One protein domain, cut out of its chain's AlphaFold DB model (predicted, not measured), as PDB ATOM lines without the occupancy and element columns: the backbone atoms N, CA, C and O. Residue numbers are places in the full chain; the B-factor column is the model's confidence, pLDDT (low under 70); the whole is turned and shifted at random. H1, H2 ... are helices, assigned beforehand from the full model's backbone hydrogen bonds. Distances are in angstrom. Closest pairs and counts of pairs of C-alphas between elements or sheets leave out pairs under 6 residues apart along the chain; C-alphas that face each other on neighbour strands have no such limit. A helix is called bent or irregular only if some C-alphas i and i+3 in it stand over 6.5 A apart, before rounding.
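This is residues 244 to 454 of the 455 residues of an uncharacterized protein of Plasticicumulans lactativorans (UniProt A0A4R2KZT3). Two lobes of helices are joined by one long helix, H8, which begins in the smaller lobe and ends in the larger one. The smaller lobe holds H4, H5, H6 and H7, gathered round the first part of H8; the larger lobe holds H1, H2, H3, H9, H10, H11 and H12, with H2 in its middle. The stretch of residues 290 to 305, with no named element, is the other crossing between the lobes. The printed part has 211 residues, with twelve named helices, H1 to H12 in order along the chain, and no named strand; its class is all helix. It is compact, with a radius of gyration of the C-alphas of 17.9 A, yet elongated in outline, spanning 55 by 34 by 27 A.

H8, the longest helix, covers residues 360 to 386 and measures 38.6 A, from C-alpha 360 at (-42.988, -3.301, 32.663) to C-alpha 386 at (-38.024, -40.399, 42.183). It has a kink of 31 degrees near residue 379, but is neither bent nor irregular, only just: C-alphas 378 and 381 are 6.4 A apart. In the smaller lobe H4 covers residues 306 to 315, H5 317 to 326, H6 330 to 342 and H7 346 to 356. In the larger lobe H1, residues 244 to 257, begins at C-alpha 244 at (-40.217, -38.157, 14.903). H2 covers residues 263 to 277, 21.3 A long, H3 279 to 289, and H9 388 to 394. H10, residues 397 to 412, measures 22.7 A, and H11, residues 416 to 437, measures 31.7 A. H12, residues 442 to 453, ends at C-alpha 453 at (-38.147, -42.974, 14.931). H5 and H7 are irregular, with C-alphas 322 and 325 at 7.9 A and 352 and 355 at 7.6 A; H1 and H9 are only just so, with C-alphas 249 and 252 at 6.6 A and 390 and 393 at 6.8 A.

H8 and H2 are the hubs, touching seven helices each. With residues 370 to 374 alone H8 touches H4, closest at the C-alphas of Met 312 and Ala 370, 5.2 A. H5 touches H8 about perpendicular, at 87 degrees, closest at the C-alphas of Ala 318 and Ala 366, 6.0 A. H7 touches H8 through Gly 354 and Phe 363, whose C-alphas are 6.1 A apart. H6 touches H4, the closest C-alphas being those of Ala 306 and Leu 334, 3.9 A. H4 and H5 form a helical hairpin. Farther along, H3 touches H8 at a steep tilt of 51 degrees, with the C-alphas of Arg 288 and Arg 372 closest, 6.2 A. H10 touches H8 at a shallow tilt of 29 degrees, opposite ways, closest at the C-alphas of Gly 380 and Tyr 397, 5.8 A. H2 touches H8 through Val 273 and Ala 383, C-alphas 6.3 A apart, and forms a helical hairpin with H3. H9 touches H2 at a shallow tilt of 28 degrees, closest at the C-alphas of Ala 269 and Leu 390, 5.3 A. H2, H11 and H12 make a bundle, helices side by side; H2 and H12 stand at 7 degrees, opposite ways, but H2 and H11 only just touch, with 3 pairs of C-alphas within 8 A. H1 touches H11, closest at the C-alphas of Asp 249 and Ala 421, 4.9 A. H1 and H8 are apart. Every O i to N i+4 pair is within hydrogen-bond range in H3, H4, H6, H10, H11 and H12; the counts are 7 of 10 in H1, 10 of 11 in H2, 4 of 6 in H5, 5 of 7 in H7, 21 of 23 in H8 and 1 of 3 in H9, where 2 of 4 O i to N i+3 pairs are.

The two C-alphas farthest apart, those of Asp 329 and Glu 452, are 55.5 A apart. The printed part has no cut, and its one long link is H3 to H4. The mean pLDDT of the printed part is 88.8, with residues 295 to 303 under 70.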
ATOM      1  N   GLY A 244     -41.093 -38.361  16.056       90.50
ATOM      2  CA  GLY A 244     -40.217 -38.157  14.903       90.50
ATOM      3  C   GLY A 244     -40.030 -36.677  14.557       90.50
ATOM      4  O   GLY A 244     -38.904 -36.252  14.296       90.50
ATOM      5  N   GLY A 245     -41.105 -35.882  14.623       90.56
ATOM      6  CA  GLY A 245     -41.051 -34.422  14.504       90.56
ATOM      7  C   GLY A 245     -40.170 -33.798  15.585       90.56
ATOM      8  O   GLY A 245     -39.196 -33.120  15.269       90.56
ATOM      9  N   ALA A 246     -40.414 -34.138  16.852       93.19
ATOM     10  CA  ALA A 246     -39.621 -33.641  17.974       93.19
ATOM     11  C   ALA A 246     -38.137 -34.036  17.879       93.19
ATOM     12  O   ALA A 246     -37.261 -33.202  18.098       93.19
ATOM     13  N   LEU A 247     -37.820 -35.277  17.496       93.88
ATOM     14  CA  LEU A 247     -36.437 -35.716  17.281       93.88
ATOM     15  C   LEU A 247     -35.747 -34.873  16.205       93.88
ATOM     16  O   LEU A 247     -34.604 -34.445  16.395       93.88
ATOM     17  N   LYS A 248     -36.438 -34.617  15.093       94.12
ATOM     18  CA  LYS A 248     -35.934 -33.800  13.991       94.12
ATOM     19  C   LYS A 248     -35.711 -32.350  14.423       94.12
ATOM     20  O   LYS A 248     -34.631 -31.821  14.168       94.12
ATOM     21  N   ASP A 249     -36.686 -31.743  15.091       93.75
ATOM     22  CA  ASP A 249     -36.684 -30.311  15.404       93.75
ATOM     23  C   ASP A 249     -35.783 -29.972  16.603       93.75
ATOM     24  O   ASP A 249     -35.150 -28.918  16.627       93.75
ATOM     25  N   PHE A 250     -35.618 -30.888  17.564       93.94
ATOM     26  CA  PHE A 250     -34.683 -30.708  18.682       93.94
ATOM     27  C   PHE A 250     -33.219 -30.888  18.275       93.94
ATOM     28  O   PHE A 250     -32.333 -30.287  18.881       93.94
ATOM     29  N   THR A 251     -32.932 -31.707  17.259       91.69
ATOM     30  CA  THR A 251     -31.557 -32.012  16.828       91.69
ATOM     31  C   THR A 251     -30.694 -30.776  16.520       91.69
ATOM     32  O   THR A 251     -29.580 -30.708  17.052       91.69
ATOM     33  N   PRO A 252     -31.108 -29.832  15.649       89.38
ATOM     34  CA  PRO A 252     -30.266 -28.687  15.294       89.38
ATOM     35  C   PRO A 252     -29.991 -27.792  16.505       89.38
ATOM     36  O   PRO A 252     -28.840 -27.428  16.752       89.38
ATOM     37  N   LEU A 253     -31.018 -27.556  17.324       87.19
ATOM     38  CA  LEU A 253     -30.918 -26.721  18.509       87.19
ATOM     39  C   LEU A 253     -29.980 -27.348  19.546       87.19
ATOM     40  O   LEU A 253     -29.002 -26.722  19.951       87.19
ATOM     41  N   LEU A 254     -30.180 -28.619  19.902       87.38
ATOM     42  CA  LEU A 254     -29.368 -29.296  20.920       87.38
ATOM     43  C   LEU A 254     -27.890 -29.410  20.553       87.38
ATOM     44  O   LEU A 254     -27.042 -29.288  21.433       87.38
ATOM     45  N   LYS A 255     -27.544 -29.544  19.266       86.81
ATOM     46  CA  LYS A 255     -26.137 -29.510  18.829       86.81
ATOM     47  C   LYS A 255     -25.418 -28.219  19.227       86.81
ATOM     48  O   LYS A 255     -24.207 -28.252  19.426       86.81
ATOM     49  N   SER A 256     -26.142 -27.104  19.319       81.06
ATOM     50  CA  SER A 256     -25.572 -25.796  19.652       81.06
ATOM     51  C   SER A 256     -25.503 -25.538  21.160       81.06
ATOM     52  O   SER A 256     -24.486 -25.052  21.650       81.06
ATOM     53  N   VAL A 257     -26.560 -25.887  21.901       76.12
ATOM     54  CA  VAL A 257     -26.727 -25.510  23.317       76.12
ATOM     55  C   VAL A 257     -26.413 -26.627  24.307       76.12
ATOM     56  O   VAL A 257     -26.020 -26.341  25.433       76.12
ATOM     57  N   ALA A 258     -26.540 -27.890  23.906       79.81
ATOM     58  CA  ALA A 258     -26.275 -29.039  24.765       79.81
ATOM     59  C   ALA A 258     -25.782 -30.235  23.925       79.81
ATOM     60  O   ALA A 258     -26.480 -31.239  23.810       79.81
ATOM     61  N   PRO A 259     -24.574 -30.171  23.329       79.62
ATOM     62  CA  PRO A 259     -24.109 -31.159  22.347       79.62
ATOM     63  C   PRO A 259     -23.958 -32.583  22.904       79.62
ATOM     64  O   PRO A 259     -23.958 -33.547  22.144       79.62
ATOM     65  N   ALA A 260     -23.823 -32.722  24.225       80.69
ATOM     66  CA  ALA A 260     -23.794 -34.015  24.907       80.69
ATOM     67  C   ALA A 260     -25.198 -34.614  25.136       80.69
ATOM     68  O   ALA A 260     -25.309 -35.778  25.513       80.69
ATOM     69  N   LEU A 261     -26.260 -33.832  24.923       85.94
ATOM     70  CA  LEU A 261     -27.643 -34.195  25.198       85.94
ATOM     71  C   LEU A 261     -28.342 -34.605  23.899       85.94
ATOM     72  O   LEU A 261     -28.584 -33.796  23.004       85.94
ATOM     73  N   GLY A 262     -28.664 -35.894  23.784       89.69
ATOM     74  CA  GLY A 262     -29.393 -36.411  22.629       89.69
ATOM     75  C   GLY A 262     -30.873 -35.991  22.647       89.69
ATOM     76  O   GLY A 262     -31.488 -35.999  23.716       89.69
ATOM     77  N   PRO A 263     -31.501 -35.712  21.489       91.94
ATOM     78  CA  PRO A 263     -32.916 -35.322  21.421       91.94
ATOM     79  C   PRO A 263     -33.855 -36.406  21.974       91.94
ATOM     80  O   PRO A 263     -34.838 -36.100  22.640       91.94
ATOM     81  N   ALA A 264     -33.515 -37.683  21.788       92.81
ATOM     82  CA  ALA A 264     -34.255 -38.799  22.373       92.81
ATOM     83  C   ALA A 264     -34.191 -38.816  23.909       92.81
ATOM     84  O   ALA A 264     -35.190 -39.108  24.572       92.81
ATOM     85  N   ALA A 265     -33.026 -38.481  24.474       92.12
ATOM     86  CA  ALA A 265     -32.845 -38.365  25.915       92.12
ATOM     87  C   ALA A 265     -33.663 -37.192  26.469       92.12
ATOM     88  O   ALA A 265     -34.326 -37.362  27.488       92.12
ATOM     89  N   LEU A 266     -33.700 -36.056  25.756       94.06
ATOM     90  CA  LEU A 266     -34.551 -34.920  26.110       94.06
ATOM     91  C   LEU A 266     -36.028 -35.318  26.162       94.06
ATOM     92  O   LEU A 266     -36.669 -35.134  27.187       94.06
ATOM     93  N   ILE A 267     -36.553 -35.896  25.076       94.44
ATOM     94  CA  ILE A 267     -37.958 -36.321  24.965       94.44
ATOM     95  C   ILE A 267     -38.329 -37.255  26.120       94.44
ATOM     96  O   ILE A 267     -39.318 -37.035  26.822       94.44
ATOM     97  N   THR A 268     -37.497 -38.274  26.346       92.31
ATOM     98  CA  THR A 268     -37.736 -39.285  27.378       92.31
ATOM     99  C   THR A 268     -37.692 -38.680  28.778       92.31
ATOM    100  O   THR A 268     -38.561 -38.977  29.595       92.31
ATOM    101  N   ALA A 269     -36.718 -37.811  29.059       93.75
ATOM    102  CA  ALA A 269     -36.594 -37.155  30.354       93.75
ATOM    103  C   ALA A 269     -37.746 -36.170  30.597       93.75
ATOM    104  O   ALA A 269     -38.351 -36.203  31.667       93.75
ATOM    105  N   VAL A 270     -38.108 -35.353  29.600       94.81
ATOM    106  CA  VAL A 270     -39.176 -34.353  29.727       94.81
ATOM    107  C   VAL A 270     -40.513 -35.001  30.068       94.81
ATOM    108  O   VAL A 270     -41.180 -34.609  31.029       94.81
ATOM    109  N   VAL A 271     -40.898 -36.021  29.303       94.06
ATOM    110  CA  VAL A 271     -42.167 -36.717  29.522       94.06
ATOM    111  C   VAL A 271     -42.084 -37.609  30.759       94.06
ATOM    112  O   VAL A 271     -42.968 -37.568  31.612       94.06
ATOM    113  N   GLY A 272     -41.007 -38.386  30.896       91.69
ATOM    114  CA  GLY A 272     -40.830 -39.346  31.981       91.69
ATOM    115  C   GLY A 272     -40.846 -38.696  33.362       91.69
ATOM    116  O   GLY A 272     -41.569 -39.167  34.243       91.69
ATOM    117  N   VAL A 273     -40.106 -37.595  33.549       92.25
ATOM    118  CA  VAL A 273     -40.089 -36.843  34.817       92.25
ATOM    119  C   VAL A 273     -41.496 -36.364  35.161       92.25
ATOM    120  O   VAL A 273     -41.958 -36.582  36.283       92.25
ATOM    121  N   GLY A 274     -42.220 -35.805  34.188       90.12
ATOM    122  CA  GLY A 274     -43.595 -35.354  34.385       90.12
ATOM    123  C   GLY A 274     -44.523 -36.468  34.869       90.12
ATOM    124  O   GLY A 274     -45.163 -36.332  35.914       90.12
ATOM    125  N   ILE A 275     -44.553 -37.591  34.152       88.44
ATOM    126  CA  ILE A 275     -45.411 -38.735  34.497       88.44
ATOM    127  C   ILE A 275     -45.065 -39.303  35.882       88.44
ATOM    128  O   ILE A 275     -45.959 -39.708  36.629       88.44
ATOM    129  N   LYS A 276     -43.780 -39.329  36.264       88.12
ATOM    130  CA  LYS A 276     -43.361 -39.832  37.583       88.12
ATOM    131  C   LYS A 276     -43.738 -38.899  38.729       88.12
ATOM    132  O   LYS A 276     -44.072 -39.421  39.796       88.12
ATOM    133  N   LEU A 277     -43.676 -37.580  38.520       87.19
ATOM    134  CA  LEU A 277     -44.026 -36.575  39.526       87.19
ATOM    135  C   LEU A 277     -45.506 -36.669  39.928       87.19
ATOM    136  O   LEU A 277     -45.796 -36.701  41.123       87.19
ATOM    137  N   GLY A 278     -46.416 -36.767  38.951       83.12
ATOM    138  CA  GLY A 278     -47.865 -36.863  39.183       83.12
ATOM    139  C   GLY A 278     -48.484 -35.644  39.893       83.12
ATOM    140  O   GLY A 278     -47.787 -34.734  40.348       83.12
ATOM    141  N   GLY A 279     -49.818 -35.606  39.971       80.69
ATOM    142  CA  GLY A 279     -50.572 -34.623  40.756       80.69
ATOM    143  C   GLY A 279     -50.182 -33.158  40.531       80.69
ATOM    144  O   GLY A 279     -49.983 -32.695  39.407       80.69
ATOM    145  N   GLU A 280     -50.059 -32.409  41.628       81.75
ATOM    146  CA  GLU A 280     -49.664 -30.993  41.607       81.75
ATOM    147  C   GLU A 280     -48.228 -30.780  41.111       81.75
ATOM    148  O   GLU A 280     -47.936 -29.777  40.460       81.75
ATOM    149  N   ALA A 281     -47.325 -31.725  41.395       85.56
ATOM    150  CA  ALA A 281     -45.936 -31.646  40.951       85.56
ATOM    151  C   ALA A 281     -45.831 -31.796  39.424       85.56
ATOM    152  O   ALA A 281     -45.025 -31.112  38.799       85.56
ATOM    153  N   TYR A 282     -46.695 -32.609  38.811       87.62
ATOM    154  CA  TYR A 282     -46.828 -32.688  37.358       87.62
ATOM    155  C   TYR A 282     -47.349 -31.382  36.752       87.62
ATOM    156  O   TYR A 282     -46.817 -30.937  35.739       87.62
ATOM    157  N   GLN A 283     -48.342 -30.725  37.363       85.81
ATOM    158  CA  GLN A 283     -48.831 -29.437  36.846       85.81
ATOM    159  C   GLN A 283     -47.750 -28.352  36.911       85.81
ATOM    160  O   GLN A 283     -47.571 -27.607  35.948       85.81
ATOM    161  N   ARG A 284     -46.970 -28.316  38.000       88.31
ATOM    162  CA  ARG A 284     -45.790 -27.447  38.116       88.31
ATOM    163  C   ARG A 284     -44.728 -27.775  37.076       88.31
ATOM    164  O   ARG A 284     -44.223 -26.863  36.431       88.31
ATOM    165  N   TRP A 285     -44.437 -29.057  36.869       92.69
ATOM    166  CA  TRP A 285     -43.512 -29.510  35.831       92.69
ATOM    167  C   TRP A 285     -43.969 -29.094  34.435       92.69
ATOM    168  O   TRP A 285     -43.197 -28.525  33.672       92.69
ATOM    169  N   ARG A 286     -45.245 -29.307  34.106       91.88
ATOM    170  CA  ARG A 286     -45.823 -28.917  32.821       91.88
ATOM    171  C   ARG A 286     -45.750 -27.407  32.614       91.88
ATOM    172  O   ARG A 286     -45.314 -26.977  31.553       91.88
ATOM    173  N   ALA A 287     -46.128 -26.612  33.615       90.00
ATOM    174  CA  ALA A 287     -46.013 -25.159  33.539       90.00
ATOM    175  C   ALA A 287     -44.554 -24.711  33.376       90.00
ATOM    176  O   ALA A 287     -44.267 -23.831  32.568       90.00
ATOM    177  N   ARG A 288     -43.624 -25.374  34.071       93.00
ATOM    178  CA  ARG A 288     -42.187 -25.117  33.970       93.00
ATOM    179  C   ARG A 288     -41.616 -25.444  32.592       93.00
ATOM    180  O   ARG A 288     -40.826 -24.657  32.077       93.00
ATOM    181  N   VAL A 289     -41.998 -26.579  32.008       94.75
ATOM    182  CA  VAL A 289     -41.521 -27.025  30.690       94.75
ATOM    183  C   VAL A 289     -42.095 -26.165  29.571       94.75
ATOM    184  O   VAL A 289     -41.379 -25.816  28.641       94.75
ATOM    185  N   LEU A 290     -43.372 -25.803  29.667       92.50
ATOM    186  CA  LEU A 290     -44.084 -25.037  28.641       92.50
ATOM    187  C   LEU A 290     -43.985 -23.516  28.835       92.50
ATOM    188  O   LEU A 290     -44.619 -22.773  28.097       92.50
ATOM    189  N   HIS A 291     -43.239 -23.053  29.846       90.88
ATOM    190  CA  HIS A 291     -43.167 -21.638  30.247       90.88
ATOM    191  C   HIS A 291     -44.561 -20.996  30.408       90.88
ATOM    192  O   HIS A 291     -44.764 -19.816  30.124       90.88
ATOM    193  N   LEU A 292     -45.540 -21.773  30.889       86.69
ATOM    194  CA  LEU A 292     -46.874 -21.252  31.184       86.69
ATOM    195  C   LEU A 292     -46.809 -20.327  32.405       86.69
ATOM    196  O   LEU A 292     -46.018 -20.597  33.314       86.69
ATOM    197  N   PRO A 293     -47.673 -19.296  32.482       79.00
ATOM    198  CA  PRO A 293     -47.734 -18.416  33.641       79.00
ATOM    199  C   PRO A 293     -47.901 -19.209  34.938       79.00
ATOM    200  O   PRO A 293     -48.880 -19.944  35.121       79.00
ATOM    201  N   LEU A 294     -46.938 -19.063  35.846       78.38
ATOM    202  CA  LEU A 294     -46.944 -19.766  37.122       78.38
ATOM    203  C   LEU A 294     -47.822 -18.994  38.107       78.38
ATOM    204  O   LEU A 294     -47.373 -18.072  38.786       78.38
ATOM    205  N   SER A 295     -49.103 -19.363  38.172       67.06
ATOM    206  CA  SER A 295     -50.015 -18.768  39.149       67.06
ATOM    207  C   SER A 295     -49.697 -19.259  40.571       67.06
ATOM    208  O   SER A 295     -49.268 -20.404  40.746       67.06
ATOM    209  N   PRO A 296     -49.977 -18.455  41.609       64.88
ATOM    210  CA  PRO A 296     -49.850 -18.867  43.010       64.88
ATOM    211  C   PRO A 296     -50.570 -20.175  43.360       64.88
ATOM    212  O   PRO A 296     -50.103 -20.936  44.199       64.88
ATOM    213  N   ALA A 297     -51.684 -20.476  42.681       63.84
ATOM    214  CA  ALA A 297     -52.414 -21.731  42.862       63.84
ATOM    215  C   ALA A 297     -51.599 -22.959  42.417       63.84
ATOM    216  O   ALA A 297     -51.748 -24.040  42.980       63.84
ATOM    217  N   VAL A 298     -50.728 -22.790  41.420       62.19
ATOM    218  CA  VAL A 298     -49.792 -23.818  40.947       62.19
ATOM    219  C   VAL A 298     -48.499 -23.789  41.776       62.19
ATOM    220  O   VAL A 298     -47.887 -24.831  41.987       62.19
ATOM    221  N   LEU A 299     -48.113 -22.624  42.307       64.50
ATOM    222  CA  LEU A 299     -46.929 -22.381  43.142       64.50
ATOM    223  C   LEU A 299     -47.168 -22.567  44.650       64.50
ATOM    224  O   LEU A 299     -46.556 -21.851  45.440       64.50
ATOM    225  N   ALA A 300     -47.995 -23.521  45.087       64.25
ATOM    226  CA  ALA A 300     -48.097 -23.887  46.507       64.25
ATOM    227  C   ALA A 300     -46.804 -24.582  47.002       64.25
ATOM    228  O   ALA A 300     -46.781 -25.755  47.375       64.25
ATOM    229  N   LEU A 301     -45.689 -23.862  46.913       65.56
ATOM    230  CA  LEU A 301     -44.386 -24.188  47.453       65.56
ATOM    231  C   LEU A 301     -44.462 -23.995  48.977       65.56
ATOM    232  O   LEU A 301     -45.322 -23.268  49.473       65.56
ATOM    233  N   GLY A 302     -43.612 -24.699  49.729       63.97
ATOM    234  CA  GLY A 302     -43.585 -24.611  51.196       63.97
ATOM    235  C   GLY A 302     -43.332 -23.187  51.718       63.97
ATOM    236  O   GLY A 302     -43.180 -22.246  50.943       63.97
ATOM    237  N   GLU A 303     -43.275 -23.019  53.042       69.81
ATOM    238  CA  GLU A 303     -43.040 -21.703  53.658       69.81
ATOM    239  C   GLU A 303     -41.771 -21.040  53.094       69.81
ATOM    240  O   GLU A 303     -40.652 -21.488  53.341       69.81
ATOM    241  N   ALA A 304     -41.961 -19.976  52.311       81.44
ATOM    242  CA  ALA A 304     -40.868 -19.210  51.734       81.44
ATOM    243  C   ALA A 304     -40.157 -18.409  52.826       81.44
ATOM    244  O   ALA A 304     -40.796 -17.693  53.603       81.44
ATOM    245  N   ASP A 305     -38.830 -18.513  52.865       86.94
ATOM    246  CA  ASP A 305     -37.979 -17.800  53.812       86.94
ATOM    247  C   ASP A 305     -37.157 -16.689  53.125       86.94
ATOM    248  O   ASP A 305     -37.167 -16.518  51.904       86.94
ATOM    249  N   ALA A 306     -36.399 -15.917  53.909       90.62
ATOM    250  CA  ALA A 306     -35.512 -14.891  53.353       90.62
ATOM    251  C   ALA A 306     -34.435 -15.478  52.417       90.62
ATOM    252  O   ALA A 306     -34.015 -14.813  51.471       90.62
ATOM    253  N   THR A 307     -33.988 -16.714  52.662       89.94
ATOM    254  CA  THR A 307     -33.006 -17.414  51.817       89.94
ATOM    255  C   THR A 307     -33.564 -17.656  50.417       89.94
ATOM    256  O   THR A 307     -32.859 -17.452  49.432       89.94
ATOM    257  N   THR A 308     -34.846 -18.002  50.328       89.56
ATOM    258  CA  THR A 308     -35.588 -18.154  49.073       89.56
ATOM    259  C   THR A 308     -35.572 -16.852  48.269       89.56
ATOM    260  O   THR A 308     -35.227 -16.859  47.088       89.56
ATOM    261  N   GLY A 309     -35.850 -15.716  48.917       91.69
ATOM    262  CA  GLY A 309     -35.812 -14.400  48.266       91.69
ATOM    263  C   GLY A 309     -34.419 -14.018  47.771       91.69
ATOM    264  O   GLY A 309     -34.263 -13.578  46.631       91.69
ATOM    265  N   ILE A 310     -33.391 -14.269  48.585       93.62
ATOM    266  CA  ILE A 310     -31.988 -14.073  48.198       93.62
ATOM    267  C   ILE A 310     -31.645 -14.935  46.982       93.62
ATOM    268  O   ILE A 310     -31.030 -14.429  46.044       93.62
ATOM    269  N   ALA A 311     -32.052 -16.206  46.967       91.12
ATOM    270  CA  ALA A 311     -31.803 -17.115  45.852       91.12
ATOM    271  C   ALA A 311     -32.491 -16.637  44.564       91.12
ATOM    272  O   ALA A 311     -31.837 -16.580  43.527       91.12
ATOM    273  N   MET A 312     -33.756 -16.207  44.629       92.81
ATOM    274  CA  MET A 312     -34.491 -15.652  43.481       92.81
ATOM    275  C   MET A 312     -33.804 -14.415  42.896       92.81
ATOM    276  O   MET A 312     -33.498 -14.374  41.703       92.81
ATOM    277  N   VAL A 313     -33.517 -13.416  43.740       95.25
ATOM    278  CA  VAL A 313     -32.859 -12.171  43.309       95.25
ATOM    279  C   VAL A 313     -31.455 -12.456  42.785       95.25
ATOM    280  O   VAL A 313     -31.016 -11.848  41.813       95.25
ATOM    281  N   SER A 314     -30.755 -13.409  43.396       94.25
ATOM    282  CA  SER A 314     -29.416 -13.805  42.971       94.25
ATOM    283  C   SER A 314     -29.416 -14.667  41.718       94.25
ATOM    284  O   SER A 314     -28.387 -14.702  41.066       94.25
ATOM    285  N   ALA A 315     -30.487 -15.369  41.359       90.44
ATOM    286  CA  ALA A 315     -30.517 -16.205  40.160       90.44
ATOM    287  C   ALA A 315     -30.844 -15.392  38.901       90.44
ATOM    288  O   ALA A 315     -30.284 -15.652  37.837       90.44
ATOM    289  N   VAL A 316     -31.700 -14.372  39.024       94.31
ATOM    290  CA  VAL A 316     -32.208 -13.600  37.882       94.31
ATOM    291  C   VAL A 316     -31.411 -12.299  37.703       94.31
ATOM    292  O   VAL A 316     -31.472 -11.427  38.574       94.31
ATOM    293  N   PRO A 317     -30.692 -12.094  36.579       94.31
ATOM    294  CA  PRO A 317     -29.850 -10.910  36.377       94.31
ATOM    295  C   PRO A 317     -30.591  -9.576  36.522       94.31
ATOM    296  O   PRO A 317     -30.064  -8.656  37.147       94.31
ATOM    297  N   ALA A 318     -31.816  -9.483  35.999       94.19
ATOM    298  CA  ALA A 318     -32.638  -8.278  36.086       94.19
ATOM    299  C   ALA A 318     -33.069  -7.971  37.533       94.19
ATOM    300  O   ALA A 318     -32.967  -6.826  37.973       94.19
ATOM    301  N   LEU A 319     -33.456  -8.992  38.311       96.06
ATOM    302  CA  LEU A 319     -33.729  -8.819  39.741       96.06
ATOM    303  C   LEU A 319     -32.464  -8.413  40.496       96.06
ATOM    304  O   LEU A 319     -32.523  -7.519  41.334       96.06
ATOM    305  N   ARG A 320     -31.312  -9.025  40.193       95.81
ATOM    306  CA  ARG A 320     -30.037  -8.671  40.826       95.81
ATOM    307  C   ARG A 320     -29.663  -7.214  40.560       95.81
ATOM    308  O   ARG A 320     -29.215  -6.532  41.475       95.81
ATOM    309  N   ALA A 321     -29.860  -6.731  39.335       94.94
ATOM    310  CA  ALA A 321     -29.605  -5.339  38.980       94.94
ATOM    311  C   ALA A 321     -30.544  -4.376  39.728       94.94
ATOM    312  O   ALA A 321     -30.084  -3.371  40.268       94.94
ATOM    313  N   ALA A 322     -31.836  -4.704  39.816       95.12
ATOM    314  CA  ALA A 322     -32.843  -3.840  40.427       95.12
ATOM    315  C   ALA A 322     -32.849  -3.872  41.968       95.12
ATOM    316  O   ALA A 322     -33.067  -2.848  42.614       95.12
ATOM    317  N   LEU A 323     -32.637  -5.048  42.565       95.50
ATOM    318  CA  LEU A 323     -32.843  -5.322  43.994       95.50
ATOM    319  C   LEU A 323     -31.560  -5.754  44.722       95.50
ATOM    320  O   LEU A 323     -31.594  -5.969  45.934       95.50
ATOM    321  N   GLY A 324     -30.420  -5.855  44.031       92.38
ATOM    322  CA  GLY A 324     -29.166  -6.380  44.585       92.38
ATOM    323  C   GLY A 324     -28.662  -5.640  45.826       92.38
ATOM    324  O   GLY A 324     -28.155  -6.265  46.752       92.38
ATOM    325  N   ALA A 325     -28.885  -4.324  45.908       94.56
ATOM    326  CA  ALA A 325     -28.523  -3.517  47.078       94.56
ATOM    327  C   ALA A 325     -29.310  -3.880  48.355       94.56
ATOM    328  O   ALA A 325     -28.960  -3.431  49.443       94.56
ATOM    329  N   ARG A 326     -30.387  -4.667  48.233       94.81
ATOM    330  CA  ARG A 326     -31.243  -5.114  49.339       94.81
ATOM    331  C   ARG A 326     -30.991  -6.572  49.737       94.81
ATOM    332  O   ARG A 326     -31.707  -7.065  50.598       94.81
ATOM    333  N   LEU A 327     -30.011  -7.268  49.150       93.12
ATOM    334  CA  LEU A 327     -29.749  -8.690  49.442       93.12
ATOM    335  C   LEU A 327     -29.470  -8.973  50.928       93.12
ATOM    336  O   LEU A 327     -29.868 -10.024  51.425       93.12
ATOM    337  N   ASP A 328     -28.871  -8.023  51.649       93.94
ATOM    338  CA  ASP A 328     -28.601  -8.150  53.088       93.94
ATOM    339  C   ASP A 328     -29.831  -7.847  53.975       93.94
ATOM    340  O   ASP A 328     -29.846  -8.155  55.170       93.94
ATOM    341  N   ASP A 329     -30.898  -7.273  53.409       96.75
ATOM    342  CA  ASP A 329     -32.146  -6.946  54.105       96.75
ATOM    343  C   ASP A 329     -33.058  -8.184  54.164       96.75
ATOM    344  O   ASP A 329     -33.929  -8.404  53.317       96.75
ATOM    345  N   ARG A 330     -32.840  -9.032  55.181       95.62
ATOM    346  CA  ARG A 330     -33.591 -10.292  55.342       95.62
ATOM    347  C   ARG A 330     -35.115 -10.101  55.414       95.62
ATOM    348  O   ARG A 330     -35.804 -10.877  54.753       95.62
ATOM    349  N   PRO A 331     -35.672  -9.131  56.172       96.88
ATOM    350  CA  PRO A 331     -37.113  -8.873  56.163       96.88
ATOM    351  C   PRO A 331     -37.655  -8.523  54.775       96.88
ATOM    352  O   PRO A 331     -38.696  -9.043  54.378       96.88
ATOM    353  N   PHE A 332     -36.938  -7.691  54.014       96.38
ATOM    354  CA  PHE A 332     -37.331  -7.373  52.643       96.38
ATOM    355  C   PHE A 332     -37.302  -8.606  51.736       96.38
ATOM    356  O   PHE A 332     -38.247  -8.817  50.982       96.38
ATOM    357  N   MET A 333     -36.260  -9.438  51.830       96.38
ATOM    358  CA  MET A 333     -36.131 -10.648  51.008       96.38
ATOM    359  C   MET A 333     -37.198 -11.696  51.333       96.38
ATOM    360  O   MET A 333     -37.720 -12.334  50.422       96.38
ATOM    361  N   LEU A 334     -37.579 -11.827  52.608       94.00
ATOM    362  CA  LEU A 334     -38.720 -12.650  53.013       94.00
ATOM    363  C   LEU A 334     -40.020 -12.147  52.373       94.00
ATOM    364  O   LEU A 334     -40.721 -12.923  51.731       94.00
ATOM    365  N   GLN A 335     -40.320 -10.851  52.519       94.38
ATOM    366  CA  GLN A 335     -41.538 -10.266  51.954       94.38
ATOM    367  C   GLN A 335     -41.567 -10.400  50.429       94.38
ATOM    368  O   GLN A 335     -42.597 -10.756  49.870       94.38
ATOM    369  N   PHE A 336     -40.438 -10.151  49.760       94.94
ATOM    370  CA  PHE A 336     -40.312 -10.314  48.315       94.94
ATOM    371  C   PHE A 336     -40.614 -11.751  47.882       94.94
ATOM    372  O   PHE A 336     -41.431 -11.951  46.988       94.94
ATOM    373  N   ALA A 337     -40.015 -12.751  48.536       92.75
ATOM    374  CA  ALA A 337     -40.265 -14.154  48.215       92.75
ATOM    375  C   ALA A 337     -41.740 -14.532  48.406       92.75
ATOM    376  O   ALA A 337     -42.335 -15.161  47.534       92.75
ATOM    377  N   GLN A 338     -42.341 -14.112  49.521       90.69
ATOM    378  CA  GLN A 338     -43.753 -14.360  49.802       90.69
ATOM    379  C   GLN A 338     -44.653 -13.705  48.756       90.69
ATOM    380  O   GLN A 338     -45.511 -14.377  48.189       90.69
ATOM    381  N   ASP A 339     -44.433 -12.430  48.450       91.56
ATOM    382  CA  ASP A 339     -45.224 -11.698  47.468       91.56
ATOM    383  C   ASP A 339     -45.099 -12.337  46.077       91.56
ATOM    384  O   ASP A 339     -46.107 -12.614  45.436       91.56
ATOM    385  N   VAL A 340     -43.884 -12.649  45.616       90.50
ATOM    386  CA  VAL A 340     -43.654 -13.253  44.290       90.50
ATOM    387  C   VAL A 340     -44.349 -14.605  44.139       90.50
ATOM    388  O   VAL A 340     -44.887 -14.896  43.065       90.50
ATOM    389  N   LEU A 341     -44.351 -15.420  45.196       87.62
ATOM    390  CA  LEU A 341     -44.925 -16.765  45.177       87.62
ATOM    391  C   LEU A 341     -46.438 -16.795  45.424       87.62
ATOM    392  O   LEU A 341     -47.106 -17.706  44.942       87.62
ATOM    393  N   THR A 342     -46.986 -15.822  46.154       82.44
ATOM    394  CA  THR A 342     -48.399 -15.835  46.574       82.44
ATOM    395  C   THR A 342     -49.283 -14.839  45.832       82.44
ATOM    396  O   THR A 342     -50.488 -15.064  45.735       82.44
ATOM    397  N   GLN A 343     -48.719 -13.757  45.289       79.12
ATOM    398  CA  GLN A 343     -49.487 -12.702  44.637       79.12
ATOM    399  C   GLN A 343     -49.592 -12.934  43.130       79.12
ATOM    400  O   GLN A 343     -48.591 -12.958  42.417       79.12
ATOM    401  N   SER A 344     -50.817 -13.040  42.619       73.06
ATOM    402  CA  SER A 344     -51.067 -13.206  41.177       73.06
ATOM    403  C   SER A 344     -50.962 -11.885  40.412       73.06
ATOM    404  O   SER A 344     -50.636 -11.883  39.229       73.06
ATOM    405  N   ASP A 345     -51.252 -10.769  41.083       85.38
ATOM    406  CA  ASP A 345     -51.316  -9.444  40.470       85.38
ATOM    407  C   ASP A 345     -49.921  -8.827  40.266       85.38
ATOM    408  O   ASP A 345     -49.277  -8.331  41.201       85.38
ATOM    409  N   LEU A 346     -49.476  -8.835  39.008       86.81
ATOM    410  CA  LEU A 346     -48.210  -8.252  38.572       86.81
ATOM    411  C   LEU A 346     -48.188  -6.723  38.706       86.81
ATOM    412  O   LEU A 346     -47.108  -6.165  38.906       86.81
ATOM    413  N   GLU A 347     -49.331  -6.029  38.661       89.19
ATOM    414  CA  GLU A 347     -49.357  -4.572  38.836       89.19
ATOM    415  C   GLU A 347     -49.021  -4.183  40.274       89.19
ATOM    416  O   GLU A 347     -48.183  -3.302  40.491       89.19
ATOM    417  N   THR A 348     -49.597  -4.884  41.254       90.06
ATOM    418  CA  THR A 348     -49.258  -4.705  42.671       90.06
ATOM    419  C   THR A 348     -47.788  -5.027  42.942       90.06
ATOM    420  O   THR A 348     -47.102  -4.257  43.624       90.06
ATOM    421  N   LEU A 349     -47.271  -6.126  42.382       92.00
ATOM    422  CA  LEU A 349     -45.854  -6.480  42.510       92.00
ATOM    423  C   LEU A 349     -44.950  -5.409  41.892       92.00
ATOM    424  O   LEU A 349     -43.968  -4.993  42.509       92.00
ATOM    425  N   ARG A 350     -45.304  -4.900  40.709       94.19
ATOM    426  CA  ARG A 350     -44.548  -3.853  40.013       94.19
ATOM    427  C   ARG A 350     -44.571  -2.533  40.771       94.19
ATOM    428  O   ARG A 350     -43.543  -1.869  40.852       94.19
ATOM    429  N   ALA A 351     -45.702  -2.158  41.363       94.25
ATOM    430  CA  ALA A 351     -45.795  -0.955  42.186       94.25
ATOM    431  C   ALA A 351     -44.843  -1.008  43.395       94.25
ATOM    432  O   ALA A 351     -44.325   0.024  43.818       94.25
ATOM    433  N   ARG A 352     -44.592  -2.208  43.934       94.50
ATOM    434  CA  ARG A 352     -43.736  -2.419  45.109       94.50
ATOM    435  C   ARG A 352     -42.258  -2.631  44.765       94.50
ATOM    436  O   ARG A 352     -41.400  -2.120  45.480       94.50
ATOM    437  N   TYR A 353     -41.961  -3.368  43.695       95.62
ATOM    438  CA  TYR A 353     -40.608  -3.849  43.375       95.62
ATOM    439  C   TYR A 353     -40.078  -3.385  42.010       95.62
ATOM    440  O   TYR A 353     -38.900  -3.566  41.713       95.62
ATOM    441  N   GLY A 354     -40.919  -2.777  41.174       92.50
ATOM    442  CA  GLY A 354     -40.623  -2.486  39.769       92.50
ATOM    443  C   GLY A 354     -39.780  -1.234  39.509       92.50
ATOM    444  O   GLY A 354     -39.405  -0.997  38.366       92.50
ATOM    445  N   SER A 355     -39.452  -0.430  40.527       91.19
ATOM    446  CA  SER A 355     -38.771   0.864  40.340       91.19
ATOM    447  C   SER A 355     -37.364   0.766  39.735       91.19
ATOM    448  O   SER A 355     -36.853   1.761  39.236       91.19
ATOM    449  N   GLY A 356     -36.727  -0.406  39.811       90.25
ATOM    450  CA  GLY A 356     -35.388  -0.655  39.268       90.25
ATOM    451  C   GLY A 356     -35.360  -1.259  37.858       90.25
ATOM    452  O   GLY A 356     -34.283  -1.618  37.398       90.25
ATOM    453  N   PHE A 357     -36.509  -1.408  37.192       94.81
ATOM    454  CA  PHE A 357     -36.614  -2.063  35.884       94.81
ATOM    455  C   PHE A 357     -36.822  -1.046  34.763       94.81
ATOM    456  O   PHE A 357     -37.533  -0.057  34.922       94.81
ATOM    457  N   GLU A 358     -36.229  -1.321  33.602       90.75
ATOM    458  CA  GLU A 358     -36.289  -0.437  32.429       90.75
ATOM    459  C   GLU A 358     -37.687  -0.369  31.803       90.75
ATOM    460  O   GLU A 358     -38.061   0.633  31.195       90.75
ATOM    461  N   SER A 359     -38.472  -1.439  31.939       93.44
ATOM    462  CA  SER A 359     -39.820  -1.526  31.386       93.44
ATOM    463  C   SER A 359     -40.717  -2.463  32.203       93.44
ATOM    464  O   SER A 359     -40.211  -3.319  32.935       93.44
ATOM    465  N   PRO A 360     -42.054  -2.352  32.060       92.25
ATOM    466  CA  PRO A 360     -42.988  -3.301  32.663       92.25
ATOM    467  C   PRO A 360     -42.730  -4.741  32.204       92.25
ATOM    468  O   PRO A 360     -42.668  -5.635  33.037       92.25
ATOM    469  N   ALA A 361     -42.474  -4.950  30.910       90.19
ATOM    470  CA  ALA A 361     -42.196  -6.275  30.357       90.19
ATOM    471  C   ALA A 361     -40.922  -6.902  30.951       90.19
ATOM    472  O   ALA A 361     -40.912  -8.085  31.274       90.19
ATOM    473  N   ALA A 362     -39.866  -6.105  31.161       91.44
ATOM    474  CA  ALA A 362     -38.637  -6.582  31.799       91.44
ATOM    475  C   ALA A 362     -38.857  -6.989  33.267       91.44
ATOM    476  O   ALA A 362     -38.216  -7.918  33.752       91.44
ATOM    477  N   PHE A 363     -39.760  -6.305  33.978       94.88
ATOM    478  CA  PHE A 363     -40.159  -6.697  35.329       94.88
ATOM    479  C   PHE A 363     -40.945  -8.010  35.324       94.88
ATOM    480  O   PHE A 363     -40.614  -8.919  36.077       94.88
ATOM    481  N   GLU A 364     -41.962  -8.120  34.469       91.69
ATOM    482  CA  GLU A 364     -42.810  -9.313  34.376       91.69
ATOM    483  C   GLU A 364     -41.990 -10.557  34.022       91.69
ATOM    484  O   GLU A 364     -42.084 -11.570  34.715       91.69
ATOM    485  N   ASP A 365     -41.105 -10.457  33.027       90.31
ATOM    486  CA  ASP A 365     -40.199 -11.547  32.660       90.31
ATOM    487  C   ASP A 365     -39.261 -11.928  33.819       90.31
ATOM    488  O   ASP A 365     -39.086 -13.108  34.121       90.31
ATOM    489  N   ALA A 366     -38.720 -10.948  34.551       93.38
ATOM    490  CA  ALA A 366     -37.865 -11.217  35.707       93.38
ATOM    491  C   ALA A 366     -38.607 -11.935  36.851       93.38
ATOM    492  O   ALA A 366     -38.033 -12.808  37.508       93.38
ATOM    493  N   ILE A 367     -39.877 -11.591  37.087       93.44
ATOM    494  CA  ILE A 367     -40.728 -12.254  38.082       93.44
ATOM    495  C   ILE A 367     -41.049 -13.685  37.649       93.44
ATOM    496  O   ILE A 367     -40.929 -14.606  38.457       93.44
ATOM    497  N   GLU A 368     -41.389 -13.905  36.380       90.44
ATOM    498  CA  GLU A 368     -41.649 -15.249  35.861       90.44
ATOM    499  C   GLU A 368     -40.386 -16.127  35.873       90.44
ATOM    500  O   GLU A 368     -40.453 -17.294  36.263       90.44
ATOM    501  N   GLN A 369     -39.207 -15.577  35.557       90.81
ATOM    502  CA  GLN A 369     -37.929 -16.281  35.722       90.81
ATOM    503  C   GLN A 369     -37.672 -16.673  37.184       90.81
ATOM    504  O   GLN A 369     -37.249 -17.797  37.457       90.81
ATOM    505  N   ALA A 370     -37.966 -15.785  38.138       92.31
ATOM    506  CA  ALA A 370     -37.811 -16.084  39.560       92.31
ATOM    507  C   ALA A 370     -38.777 -17.175  40.037       92.31
ATOM    508  O   ALA A 370     -38.374 -18.071  40.781       92.31
ATOM    509  N   ARG A 371     -40.030 -17.143  39.569       90.69
ATOM    510  CA  ARG A 371     -41.023 -18.195  39.830       90.69
ATOM    511  C   ARG A 371     -40.578 -19.538  39.262       90.69
ATOM    512  O   ARG A 371     -40.651 -20.537  39.972       90.69
ATOM    513  N   ARG A 372     -40.061 -19.570  38.028       90.56
ATOM    514  CA  ARG A 372     -39.493 -20.788  37.423       90.56
ATOM    515  C   ARG A 372     -38.332 -21.339  38.249       90.56
ATOM    516  O   ARG A 372     -38.345 -22.521  38.571       90.56
ATOM    517  N   GLY A 373     -37.402 -20.484  38.678       89.62
ATOM    518  CA  GLY A 373     -36.294 -20.895  39.547       89.62
ATOM    519  C   GLY A 373     -36.756 -21.458  40.897       89.62
ATOM    520  O   GLY A 373     -36.189 -22.426  41.398       89.62
ATOM    521  N   ALA A 374     -37.828 -20.909  41.473       88.62
ATOM    522  CA  ALA A 374     -38.424 -21.443  42.696       88.62
ATOM    523  C   ALA A 374     -39.080 -22.815  42.482       88.62
ATOM    524  O   ALA A 374     -38.941 -23.704  43.322       88.62
ATOM    525  N   VAL A 375     -39.752 -23.008  41.342       89.38
ATOM    526  CA  VAL A 375     -40.276 -24.319  40.932       89.38
ATOM    527  C   VAL A 375     -39.140 -25.320  40.746       89.38
ATOM    528  O   VAL A 375     -39.254 -26.441  41.231       89.38
ATOM    529  N   ASP A 376     -38.035 -24.919  40.118       91.06
ATOM    530  CA  ASP A 376     -36.858 -25.771  39.933       91.06
ATOM    531  C   ASP A 376     -36.243 -26.203  41.272       91.06
ATOM    532  O   ASP A 376     -35.867 -27.365  41.429       91.06
ATOM    533  N   GLY A 377     -36.232 -25.313  42.269       86.81
ATOM    534  CA  GLY A 377     -35.791 -25.628  43.631       86.81
ATOM    535  C   GLY A 377     -36.635 -26.698  44.336       86.81
ATOM    536  O   GLY A 377     -36.101 -27.459  45.142       86.81
ATOM    537  N   ASP A 378     -37.929 -26.802  44.021       86.06
ATOM    538  CA  ASP A 378     -38.798 -27.859  44.554       86.06
ATOM    539  C   ASP A 378     -38.794 -29.131  43.691       86.06
ATOM    540  O   ASP A 378     -38.743 -30.244  44.222       86.06
ATOM    541  N   LEU A 379     -38.834 -28.990  42.363       89.88
ATOM    542  CA  LEU A 379     -38.923 -30.118  41.439       89.88
ATOM    543  C   LEU A 379     -37.598 -30.862  41.289       89.88
ATOM    544  O   LEU A 379     -37.622 -32.087  41.186       89.88
ATOM    545  N   GLY A 380     -36.460 -30.168  41.322       89.56
ATOM    546  CA  GLY A 380     -35.139 -30.769  41.137       89.56
ATOM    547  C   GLY A 380     -34.853 -31.915  42.116       89.56
ATOM    548  O   GLY A 380     -34.638 -33.049  41.673       89.56
ATOM    549  N   PRO A 381     -34.924 -31.685  43.443       88.00
ATOM    550  CA  PRO A 381     -34.729 -32.740  44.437       88.00
ATOM    551  C   PRO A 381     -35.745 -33.886  44.310       88.00
ATOM    552  O   PRO A 381     -35.396 -35.060  44.460       88.00
ATOM    553  N   ARG A 382     -37.009 -33.575  43.993       88.38
ATOM    554  CA  ARG A 382     -38.059 -34.590  43.800       88.38
ATOM    555  C   ARG A 382     -37.778 -35.465  42.581       88.38
ATOM    556  O   ARG A 382     -37.850 -36.684  42.680       88.38
ATOM    557  N   ALA A 383     -37.418 -34.866  41.451       88.19
ATOM    558  CA  ALA A 383     -37.109 -35.590  40.223       88.19
ATOM    559  C   ALA A 383     -35.892 -36.513  40.409       88.19
ATOM    560  O   ALA A 383     -35.931 -37.671  40.000       88.19
ATOM    561  N   GLN A 384     -34.848 -36.036  41.097       85.88
ATOM    562  CA  GLN A 384     -33.647 -36.826  41.388       85.88
ATOM    563  C   GLN A 384     -33.913 -38.005  42.330       85.88
ATOM    564  O   GLN A 384     -33.311 -39.061  42.168       85.88
ATOM    565  N   THR A 385     -34.805 -37.846  43.310       85.94
ATOM    566  CA  THR A 385     -35.138 -38.925  44.255       85.94
ATOM    567  C   THR A 385     -36.137 -39.937  43.700       85.94
ATOM    568  O   THR A 385     -36.112 -41.094  44.114       85.94
ATOM    569  N   LEU A 386     -37.003 -39.529  42.767       80.88
ATOM    570  CA  LEU A 386     -38.024 -40.399  42.183       80.88
ATOM    571  C   LEU A 386     -37.436 -41.461  41.254       80.88
ATOM    572  O   LEU A 386     -37.799 -42.631  41.372       80.88
ATOM    573  N   ASP A 387     -36.588 -41.052  40.309       81.44
ATOM    574  CA  ASP A 387     -36.003 -41.962  39.325       81.44
ATOM    575  C   ASP A 387     -34.732 -41.362  38.686       81.44
ATOM    576  O   ASP A 387     -34.801 -40.675  37.659       81.44
ATOM    577  N   PRO A 388     -33.544 -41.622  39.264       84.75
ATOM    578  CA  PRO A 388     -32.278 -41.139  38.716       84.75
ATOM    579  C   PRO A 388     -32.018 -41.601  37.276       84.75
ATOM    580  O   PRO A 388     -31.295 -40.929  36.540       84.75
ATOM    581  N   ALA A 389     -32.600 -42.732  36.855       87.38
ATOM    582  CA  ALA A 389     -32.376 -43.289  35.527       87.38
ATOM    583  C   ALA A 389     -33.014 -42.439  34.418       87.38
ATOM    584  O   ALA A 389     -32.525 -42.461  33.291       87.38
ATOM    585  N   LEU A 390     -34.048 -41.649  34.731       85.56
ATOM    586  CA  LEU A 390     -34.650 -40.712  33.774       85.56
ATOM    587  C   LEU A 390     -33.766 -39.490  33.511       85.56
ATOM    588  O   LEU A 390     -33.782 -38.944  32.412       85.56
ATOM    589  N   LEU A 391     -32.992 -39.067  34.513       90.00
ATOM    590  CA  LEU A 391     -32.145 -37.876  34.434       90.00
ATOM    591  C   LEU A 391     -30.703 -38.193  34.025       90.00
ATOM    592  O   LEU A 391     -30.015 -37.325  33.491       90.00
ATOM    593  N   ALA A 392     -30.229 -39.420  34.249       90.44
ATOM    594  CA  ALA A 392     -28.861 -39.810  33.912       90.44
ATOM    595  C   ALA A 392     -28.492 -39.573  32.428       90.44
ATOM    596  O   ALA A 392     -27.428 -39.000  32.188       90.44
ATOM    597  N   PRO A 393     -29.343 -39.903  31.430       89.94
ATOM    598  CA  PRO A 393     -29.031 -39.680  30.013       89.94
ATOM    599  C   PRO A 393     -28.910 -38.204  29.620       89.94
ATOM    600  O   PRO A 393     -28.295 -37.886  28.607       89.94
ATOM    601  N   VAL A 394     -29.509 -37.311  30.411       89.94
ATOM    602  CA  VAL A 394     -29.465 -35.857  30.214       89.94
ATOM    603  C   VAL A 394     -28.475 -35.172  31.159       89.94
ATOM    604  O   VAL A 394     -28.348 -33.958  31.129       89.94
ATOM    605  N   GLY A 395     -27.731 -35.922  31.980       89.56
ATOM    606  CA  GLY A 395     -26.727 -35.367  32.892       89.56
ATOM    607  C   GLY A 395     -27.291 -34.727  34.167       89.56
ATOM    608  O   GLY A 395     -26.556 -34.033  34.865       89.56
ATOM    609  N   GLY A 396     -28.565 -34.961  34.495       91.56
ATOM    610  CA  GLY A 396     -29.220 -34.432  35.695       91.56
ATOM    611  C   GLY A 396     -30.406 -33.509  35.403       91.56
ATOM    612  O   GLY A 396     -30.805 -33.316  34.259       91.56
ATOM    613  N   TYR A 397     -30.979 -32.941  36.468       92.44
ATOM    614  CA  TYR A 397     -32.113 -32.013  36.364       92.44
ATOM    615  C   TYR A 397     -31.708 -30.680  35.721       92.44
ATOM    616  O   TYR A 397     -32.400 -30.199  34.830       92.44
ATOM    617  N   ASP A 398     -30.566 -30.110  36.116       91.38
ATOM    618  CA  ASP A 398     -30.164 -28.780  35.646       91.38
ATOM    619  C   ASP A 398     -29.908 -28.734  34.130       91.38
ATOM    620  O   ASP A 398     -30.461 -27.852  33.470       91.38
ATOM    621  N   PRO A 399     -29.163 -29.680  33.517       91.94
ATOM    622  CA  PRO A 399     -28.985 -29.660  32.066       91.94
ATOM    623  C   PRO A 399     -30.289 -29.931  31.299       91.94
ATOM    624  O   PRO A 399     -30.470 -29.409  30.200       91.94
ATOM    625  N   LEU A 400     -31.217 -30.702  31.882       93.50
ATOM    626  CA  LEU A 400     -32.546 -30.931  31.313       93.50
ATOM    627  C   LEU A 400     -33.334 -29.622  31.206       93.50
ATOM    628  O   LEU A 400     -33.819 -29.286  30.126       93.50
ATOM    629  N   VAL A 401     -33.453 -28.870  32.304       94.06
ATOM    630  CA  VAL A 401     -34.207 -27.607  32.284       94.06
ATOM    631  C   VAL A 401     -33.498 -26.528  31.467       94.06
ATOM    632  O   VAL A 401     -34.169 -25.771  30.775       94.06
ATOM    633  N   GLN A 402     -32.161 -26.516  31.433       91.69
ATOM    634  CA  GLN A 402     -31.396 -25.623  30.553       91.69
ATOM    635  C   GLN A 402     -31.654 -25.903  29.069       91.69
ATOM    636  O   GLN A 402     -31.784 -24.964  28.287       91.69
ATOM    637  N   ALA A 403     -31.754 -27.175  28.669       93.44
ATOM    638  CA  ALA A 403     -32.097 -27.537  27.296       93.44
ATOM    639  C   ALA A 403     -33.512 -27.066  26.923       93.44
ATOM    640  O   ALA A 403     -33.721 -26.546  25.827       93.44
ATOM    641  N   VAL A 404     -34.471 -27.191  27.846       95.25
ATOM    642  CA  VAL A 404     -35.827 -26.656  27.663       95.25
ATOM    643  C   VAL A 404     -35.804 -25.131  27.550       95.25
ATOM    644  O   VAL A 404     -36.386 -24.577  26.622       95.25
ATOM    645  N   ASP A 405     -35.088 -24.440  28.433       93.62
ATOM    646  CA  ASP A 405     -34.980 -22.978  28.398       93.62
ATOM    647  C   ASP A 405     -34.316 -22.477  27.114       93.62
ATOM    648  O   ASP A 405     -34.699 -21.432  26.593       93.62
ATOM    649  N   ALA A 406     -33.372 -23.235  26.556       92.62
ATOM    650  CA  ALA A 406     -32.765 -22.917  25.273       92.62
ATOM    651  C   ALA A 406     -33.757 -23.004  24.100       92.62
ATOM    652  O   ALA A 406     -33.689 -22.161  23.205       92.62
ATOM    653  N   ILE A 407     -34.692 -23.966  24.116       94.12
ATOM    654  CA  ILE A 407     -35.775 -24.054  23.119       94.12
ATOM    655  C   ILE A 407     -36.618 -22.774  23.162       94.12
ATOM    656  O   ILE A 407     -36.778 -22.102  22.143       94.12
ATOM    657  N   HIS A 408     -37.082 -22.390  24.354       93.69
ATOM    658  CA  HIS A 408     -37.884 -21.175  24.545       93.69
ATOM    659  C   HIS A 408     -37.116 -19.905  24.183       93.69
ATOM    660  O   HIS A 408     -37.650 -19.026  23.514       93.69
ATOM    661  N   ALA A 409     -35.842 -19.809  24.571       91.88
ATOM    662  CA  ALA A 409     -35.011 -18.649  24.272       91.88
ATOM    663  C   ALA A 409     -34.729 -18.494  22.769       91.88
ATOM    664  O   ALA A 409     -34.648 -17.368  22.282       91.88
ATOM    665  N   SER A 410     -34.570 -19.598  22.036       92.38
ATOM    666  CA  SER A 410     -34.420 -19.587  20.575       92.38
ATOM    667  C   SER A 410     -35.723 -19.145  19.897       92.38
ATOM    668  O   SER A 410     -35.711 -18.227  19.076       92.38
ATOM    669  N   ALA A 411     -36.869 -19.683  20.330       92.44
ATOM    670  CA  ALA A 411     -38.183 -19.267  19.835       92.44
ATOM    671  C   ALA A 411     -38.476 -17.781  20.117       92.44
ATOM    672  O   ALA A 411     -38.928 -17.056  19.236       92.44
ATOM    673  N   ALA A 412     -38.145 -17.282  21.313       89.25
ATOM    674  CA  ALA A 412     -38.341 -15.879  21.689       89.25
ATOM    675  C   ALA A 412     -37.512 -14.896  20.839       89.25
ATOM    676  O   ALA A 412     -37.871 -13.724  20.718       89.25
ATOM    677  N   LYS A 413     -36.414 -15.362  20.231       91.50
ATOM    678  CA  LYS A 413     -35.607 -14.586  19.276       91.50
ATOM    679  C   LYS A 413     -36.160 -14.623  17.846       91.50
ATOM    680  O   LYS A 413     -35.601 -13.949  16.983       91.50
ATOM    681  N   GLY A 414     -37.227 -15.384  17.588       90.25
ATOM    682  CA  GLY A 414     -37.780 -15.603  16.249       90.25
ATOM    683  C   GLY A 414     -36.889 -16.483  15.371       90.25
ATOM    684  O   GLY A 414     -36.862 -16.322  14.150       90.25
ATOM    685  N   GLU A 415     -36.087 -17.364  15.977       91.50
ATOM    686  CA  GLU A 415     -35.268 -18.319  15.232       91.50
ATOM    687  C   GLU A 415     -36.168 -19.467  14.726       91.50
ATOM    688  O   GLU A 415     -36.828 -20.115  15.543       91.50
ATOM    689  N   PRO A 416     -36.184 -19.783  13.413       91.44
ATOM    690  CA  PRO A 416     -37.095 -20.792  12.857       91.44
ATOM    691  C   PRO A 416     -36.952 -22.180  13.496       91.44
ATOM    692  O   PRO A 416     -37.929 -22.908  13.653       91.44
ATOM    693  N   GLU A 417     -35.724 -22.552  13.866       90.69
ATOM    694  CA  GLU A 417     -35.431 -23.823  14.538       90.69
ATOM    695  C   GLU A 417     -36.001 -23.851  15.963       90.69
ATOM    696  O   GLU A 417     -36.545 -24.869  16.386       90.69
ATOM    697  N   GLY A 418     -35.932 -22.726  16.681       92.06
ATOM    698  CA  GLY A 418     -36.522 -22.566  18.005       92.06
ATOM    699  C   GLY A 418     -38.045 -22.626  17.977       92.06
ATOM    700  O   GLY A 418     -38.639 -23.317  18.797       92.06
ATOM    701  N   GLU A 419     -38.680 -21.962  17.008       92.06
ATOM    702  CA  GLU A 419     -40.138 -22.006  16.826       92.06
ATOM    703  C   GLU A 419     -40.636 -23.423  16.510       92.06
ATOM    704  O   GLU A 419     -41.610 -23.885  17.108       92.06
ATOM    705  N   ALA A 420     -39.945 -24.143  15.618       91.88
ATOM    706  CA  ALA A 420     -40.270 -25.531  15.297       91.88
ATOM    707  C   ALA A 420     -40.083 -26.456  16.512       91.88
ATOM    708  O   ALA A 420     -40.966 -27.254  16.829       91.88
ATOM    709  N   ALA A 421     -38.969 -26.310  17.237       93.75
ATOM    710  CA  ALA A 421     -38.715 -27.060  18.461       93.75
ATOM    711  C   ALA A 421     -39.785 -26.781  19.528       93.75
ATOM    712  O   ALA A 421     -40.309 -27.719  20.124       93.75
ATOM    713  N   LEU A 422     -40.165 -25.521  19.743       94.06
ATOM    714  CA  LEU A 422     -41.212 -25.157  20.695       94.06
ATOM    715  C   LEU A 422     -42.563 -25.782  20.316       94.06
ATOM    716  O   LEU A 422     -43.199 -26.409  21.159       94.06
ATOM    717  N   ALA A 423     -42.958 -25.706  19.043       91.06
ATOM    718  CA  ALA A 423     -44.189 -26.336  18.565       91.06
ATOM    719  C   ALA A 423     -44.178 -27.863  18.772       91.06
ATOM    720  O   ALA A 423     -45.176 -28.448  19.200       91.06
ATOM    721  N   SER A 424     -43.039 -28.511  18.520       92.50
ATOM    722  CA  SER A 424     -42.845 -29.941  18.773       92.50
ATOM    723  C   SER A 424     -42.877 -30.286  20.272       92.50
ATOM    724  O   SER A 424     -43.452 -31.308  20.655       92.50
ATOM    725  N   LEU A 425     -42.328 -29.430  21.143       94.69
ATOM    726  CA  LEU A 425     -42.409 -29.580  22.600       94.69
ATOM    727  C   LEU A 425     -43.857 -29.466  23.099       94.69
ATOM    728  O   LEU A 425     -44.296 -30.298  23.896       94.69
ATOM    729  N   ASP A 426     -44.612 -28.488  22.595       91.19
ATOM    730  CA  ASP A 426     -46.026 -28.292  22.922       91.19
ATOM    731  C   ASP A 426     -46.863 -29.512  22.523       91.19
ATOM    732  O   ASP A 426     -47.634 -30.036  23.333       91.19
ATOM    733  N   GLN A 427     -46.680 -30.006  21.294       89.69
ATOM    734  CA  GLN A 427     -47.371 -31.199  20.799       89.69
ATOM    735  C   GLN A 427     -47.019 -32.443  21.617       89.69
ATOM    736  O   GLN A 427     -47.915 -33.197  22.002       89.69
ATOM    737  N   LEU A 428     -45.735 -32.640  21.932       94.06
ATOM    738  CA  LEU A 428     -45.268 -33.750  22.759       94.06
ATOM    739  C   LEU A 428     -45.914 -33.724  24.149       94.06
ATOM    740  O   LEU A 428     -46.409 -34.750  24.626       94.06
ATOM    741  N   MET A 429     -45.940 -32.558  24.795       92.88
ATOM    742  CA  MET A 429     -46.535 -32.398  26.121       92.88
ATOM    743  C   MET A 429     -48.056 -32.554  26.089       92.88
ATOM    744  O   MET A 429     -48.612 -33.191  26.984       92.88
ATOM    745  N   ALA A 430     -48.736 -32.036  25.062       88.00
ATOM    746  CA  ALA A 430     -50.179 -32.193  24.891       88.00
ATOM    747  C   ALA A 430     -50.574 -33.659  24.663       88.00
ATOM    748  O   ALA A 430     -51.499 -34.158  25.306       88.00
ATOM    749  N   ALA A 431     -49.846 -34.370  23.798       89.31
ATOM    750  CA  ALA A 431     -50.056 -35.793  23.555       89.31
ATOM    751  C   ALA A 431     -49.808 -36.621  24.818       89.31
ATOM    752  O   ALA A 431     -50.625 -37.469  25.172       89.31
ATOM    753  N   SER A 432     -48.723 -36.329  25.538       89.88
ATOM    754  CA  SER A 432     -48.381 -37.029  26.778       89.88
ATOM    755  C   SER A 432     -49.420 -36.804  27.879       89.88
ATOM    756  O   SER A 432     -49.839 -37.770  28.513       89.88
ATOM    757  N   ASP A 433     -49.885 -35.564  28.079       87.19
ATOM    758  CA  ASP A 433     -50.954 -35.242  29.044       87.19
ATOM    759  C   ASP A 433     -52.252 -35.969  28.683       87.19
ATOM    760  O   ASP A 433     -52.897 -36.576  29.538       87.19
ATOM    761  N   ARG A 434     -52.620 -35.962  27.397       86.31
ATOM    762  CA  ARG A 434     -53.838 -36.613  26.922       86.31
ATOM    763  C   ARG A 434     -53.794 -38.126  27.138       86.31
ATOM    764  O   ARG A 434     -54.742 -38.690  27.681       86.31
ATOM    765  N   LEU A 435     -52.691 -38.768  26.756       85.50
ATOM    766  CA  LEU A 435     -52.483 -40.201  26.964       85.50
ATOM    767  C   LEU A 435     -52.495 -40.555  28.456       85.50
ATOM    768  O   LEU A 435     -53.124 -41.537  28.845       85.50
ATOM    769  N   TRP A 436     -51.861 -39.738  29.298       84.75
ATOM    770  CA  TRP A 436     -51.831 -39.961  30.741       84.75
ATOM    771  C   TRP A 436     -53.223 -39.865  31.379       84.75
ATOM    772  O   TRP A 436     -53.602 -40.740  32.157       84.75
ATOM    773  N   ARG A 437     -54.022 -38.855  31.007       80.88
ATOM    774  CA  ARG A 437     -55.412 -38.699  31.479       80.88
ATOM    775  C   ARG A 437     -56.307 -39.860  31.062       80.88
ATOM    776  O   ARG A 437     -57.135 -40.304  31.854       80.88
ATOM    777  N   ASP A 438     -56.094 -40.390  29.861       80.50
ATOM    778  CA  ASP A 438     -56.817 -41.554  29.343       80.50
ATOM    779  C   ASP A 438     -56.182 -42.889  29.811       80.50
ATOM    780  O   ASP A 438     -56.449 -43.952  29.246       80.50
ATOM    781  N   SER A 439     -55.368 -42.842  30.878       80.06
ATOM    782  CA  SER A 439     -54.749 -43.986  31.567       80.06
ATOM    783  C   SER A 439     -53.854 -44.864  30.684       80.06
ATOM    784  O   SER A 439     -53.676 -46.048  30.962       80.06
ATOM    785  N   GLN A 440     -53.281 -44.305  29.618       82.06
ATOM    786  CA  GLN A 440     -52.382 -45.031  28.723       82.06
ATOM    787  C   GLN A 440     -50.960 -45.118  29.311       82.06
ATOM    788  O   GLN A 440     -50.523 -44.191  30.003       82.06
ATOM    789  N   PRO A 441     -50.190 -46.188  29.019       83.50
ATOM    790  CA  PRO A 441     -48.814 -46.354  29.491       83.50
ATOM    791  C   PRO A 441     -47.832 -45.463  28.713       83.50
ATOM    792  O   PRO A 441     -47.041 -45.932  27.894       83.50
ATOM    793  N   VAL A 442     -47.880 -44.153  28.978       86.44
ATOM    794  CA  VAL A 442     -47.154 -43.109  28.228       86.44
ATOM    795  C   VAL A 442     -45.662 -43.405  28.095       86.44
ATOM    796  O   VAL A 442     -45.112 -43.264  27.010       86.44
ATOM    797  N   THR A 443     -44.998 -43.841  29.167       85.56
ATOM    798  CA  THR A 443     -43.548 -44.097  29.148       85.56
ATOM    799  C   THR A 443     -43.166 -45.245  28.220       85.56
ATOM    800  O   THR A 443     -42.154 -45.145  27.533       85.56
ATOM    801  N   THR A 444     -43.974 -46.307  28.168       86.06
ATOM    802  CA  THR A 444     -43.753 -47.450  27.268       86.06
ATOM    803  C   THR A 444     -44.009 -47.037  25.823       86.06
ATOM    804  O   THR A 444     -43.142 -47.202  24.970       86.06
ATOM    805  N   LEU A 445     -45.158 -46.400  25.572       86.25
ATOM    806  CA  LEU A 445     -45.542 -45.924  24.241       86.25
ATOM    807  C   LEU A 445     -44.515 -44.946  23.659       86.25
ATOM    808  O   LEU A 445     -44.172 -45.028  22.483       86.25
ATOM    809  N   LEU A 446     -43.998 -44.037  24.489       88.44
ATOM    810  CA  LEU A 446     -42.971 -43.086  24.082       88.44
ATOM    811  C   LEU A 446     -41.634 -43.779  23.810       88.44
ATOM    812  O   LEU A 446     -40.984 -43.456  22.822       88.44
ATOM    813  N   ALA A 447     -41.221 -44.727  24.656       86.75
ATOM    814  CA  ALA A 447     -39.977 -45.463  24.451       86.75
ATOM    815  C   ALA A 447     -39.991 -46.241  23.127       86.75
ATOM    816  O   ALA A 447     -38.987 -46.254  22.416       86.75
ATOM    817  N   ASP A 448     -41.122 -46.849  22.776       85.56
ATOM    818  CA  ASP A 448     -41.274 -47.557  21.508       85.56
ATOM    819  C   ASP A 448     -41.312 -46.592  20.320       85.56
ATOM    820  O   ASP A 448     -40.566 -46.791  19.363       85.56
ATOM    821  N   ALA A 449     -42.051 -45.483  20.418       87.38
ATOM    822  CA  ALA A 449     -42.055 -44.445  19.385       87.38
ATOM    823  C   ALA A 449     -40.657 -43.834  19.154       87.38
ATOM    824  O   ALA A 449     -40.269 -43.570  18.018       87.38
ATOM    825  N   VAL A 450     -39.867 -43.643  20.218       87.88
ATOM    826  CA  VAL A 450     -38.476 -43.171  20.122       87.88
ATOM    827  C   VAL A 450     -37.593 -44.197  19.415       87.88
ATOM    828  O   VAL A 450     -36.780 -43.802  18.582       87.88
ATOM    829  N   LYS A 451     -37.734 -45.495  19.717       87.06
ATOM    830  CA  LYS A 451     -36.982 -46.559  19.026       87.06
ATOM    831  C   LYS A 451     -37.350 -46.644  17.546       87.06
ATOM    832  O   LYS A 451     -36.464 -46.821  16.724       87.06
ATOM    833  N   GLU A 452     -38.633 -46.521  17.212       83.19
ATOM    834  CA  GLU A 452     -39.126 -46.574  15.830       83.19
ATOM    835  C   GLU A 452     -38.673 -45.375  14.990       83.19
ATOM    836  O   GLU A 452     -38.457 -45.509  13.788       83.19
ATOM    837  N   ALA A 453     -38.539 -44.203  15.612       82.44
ATOM    838  CA  ALA A 453     -38.147 -42.974  14.931       82.44
ATOM    839  C   ALA A 453     -36.621 -42.779  14.822       82.44
ATOM    840  O   ALA A 453     -36.173 -41.844  14.153       82.44
ATOM    841  N   GLN A 454     -35.817 -43.629  15.471       75.00
ATOM    842  CA  GLN A 454     -34.365 -43.637  15.303       75.00
ATOM    843  C   GLN A 454     -33.979 -44.471  14.065       75.00
ATOM    844  O   GLN A 454     -34.490 -45.578  13.909       75.00
TER     845      GLN A 454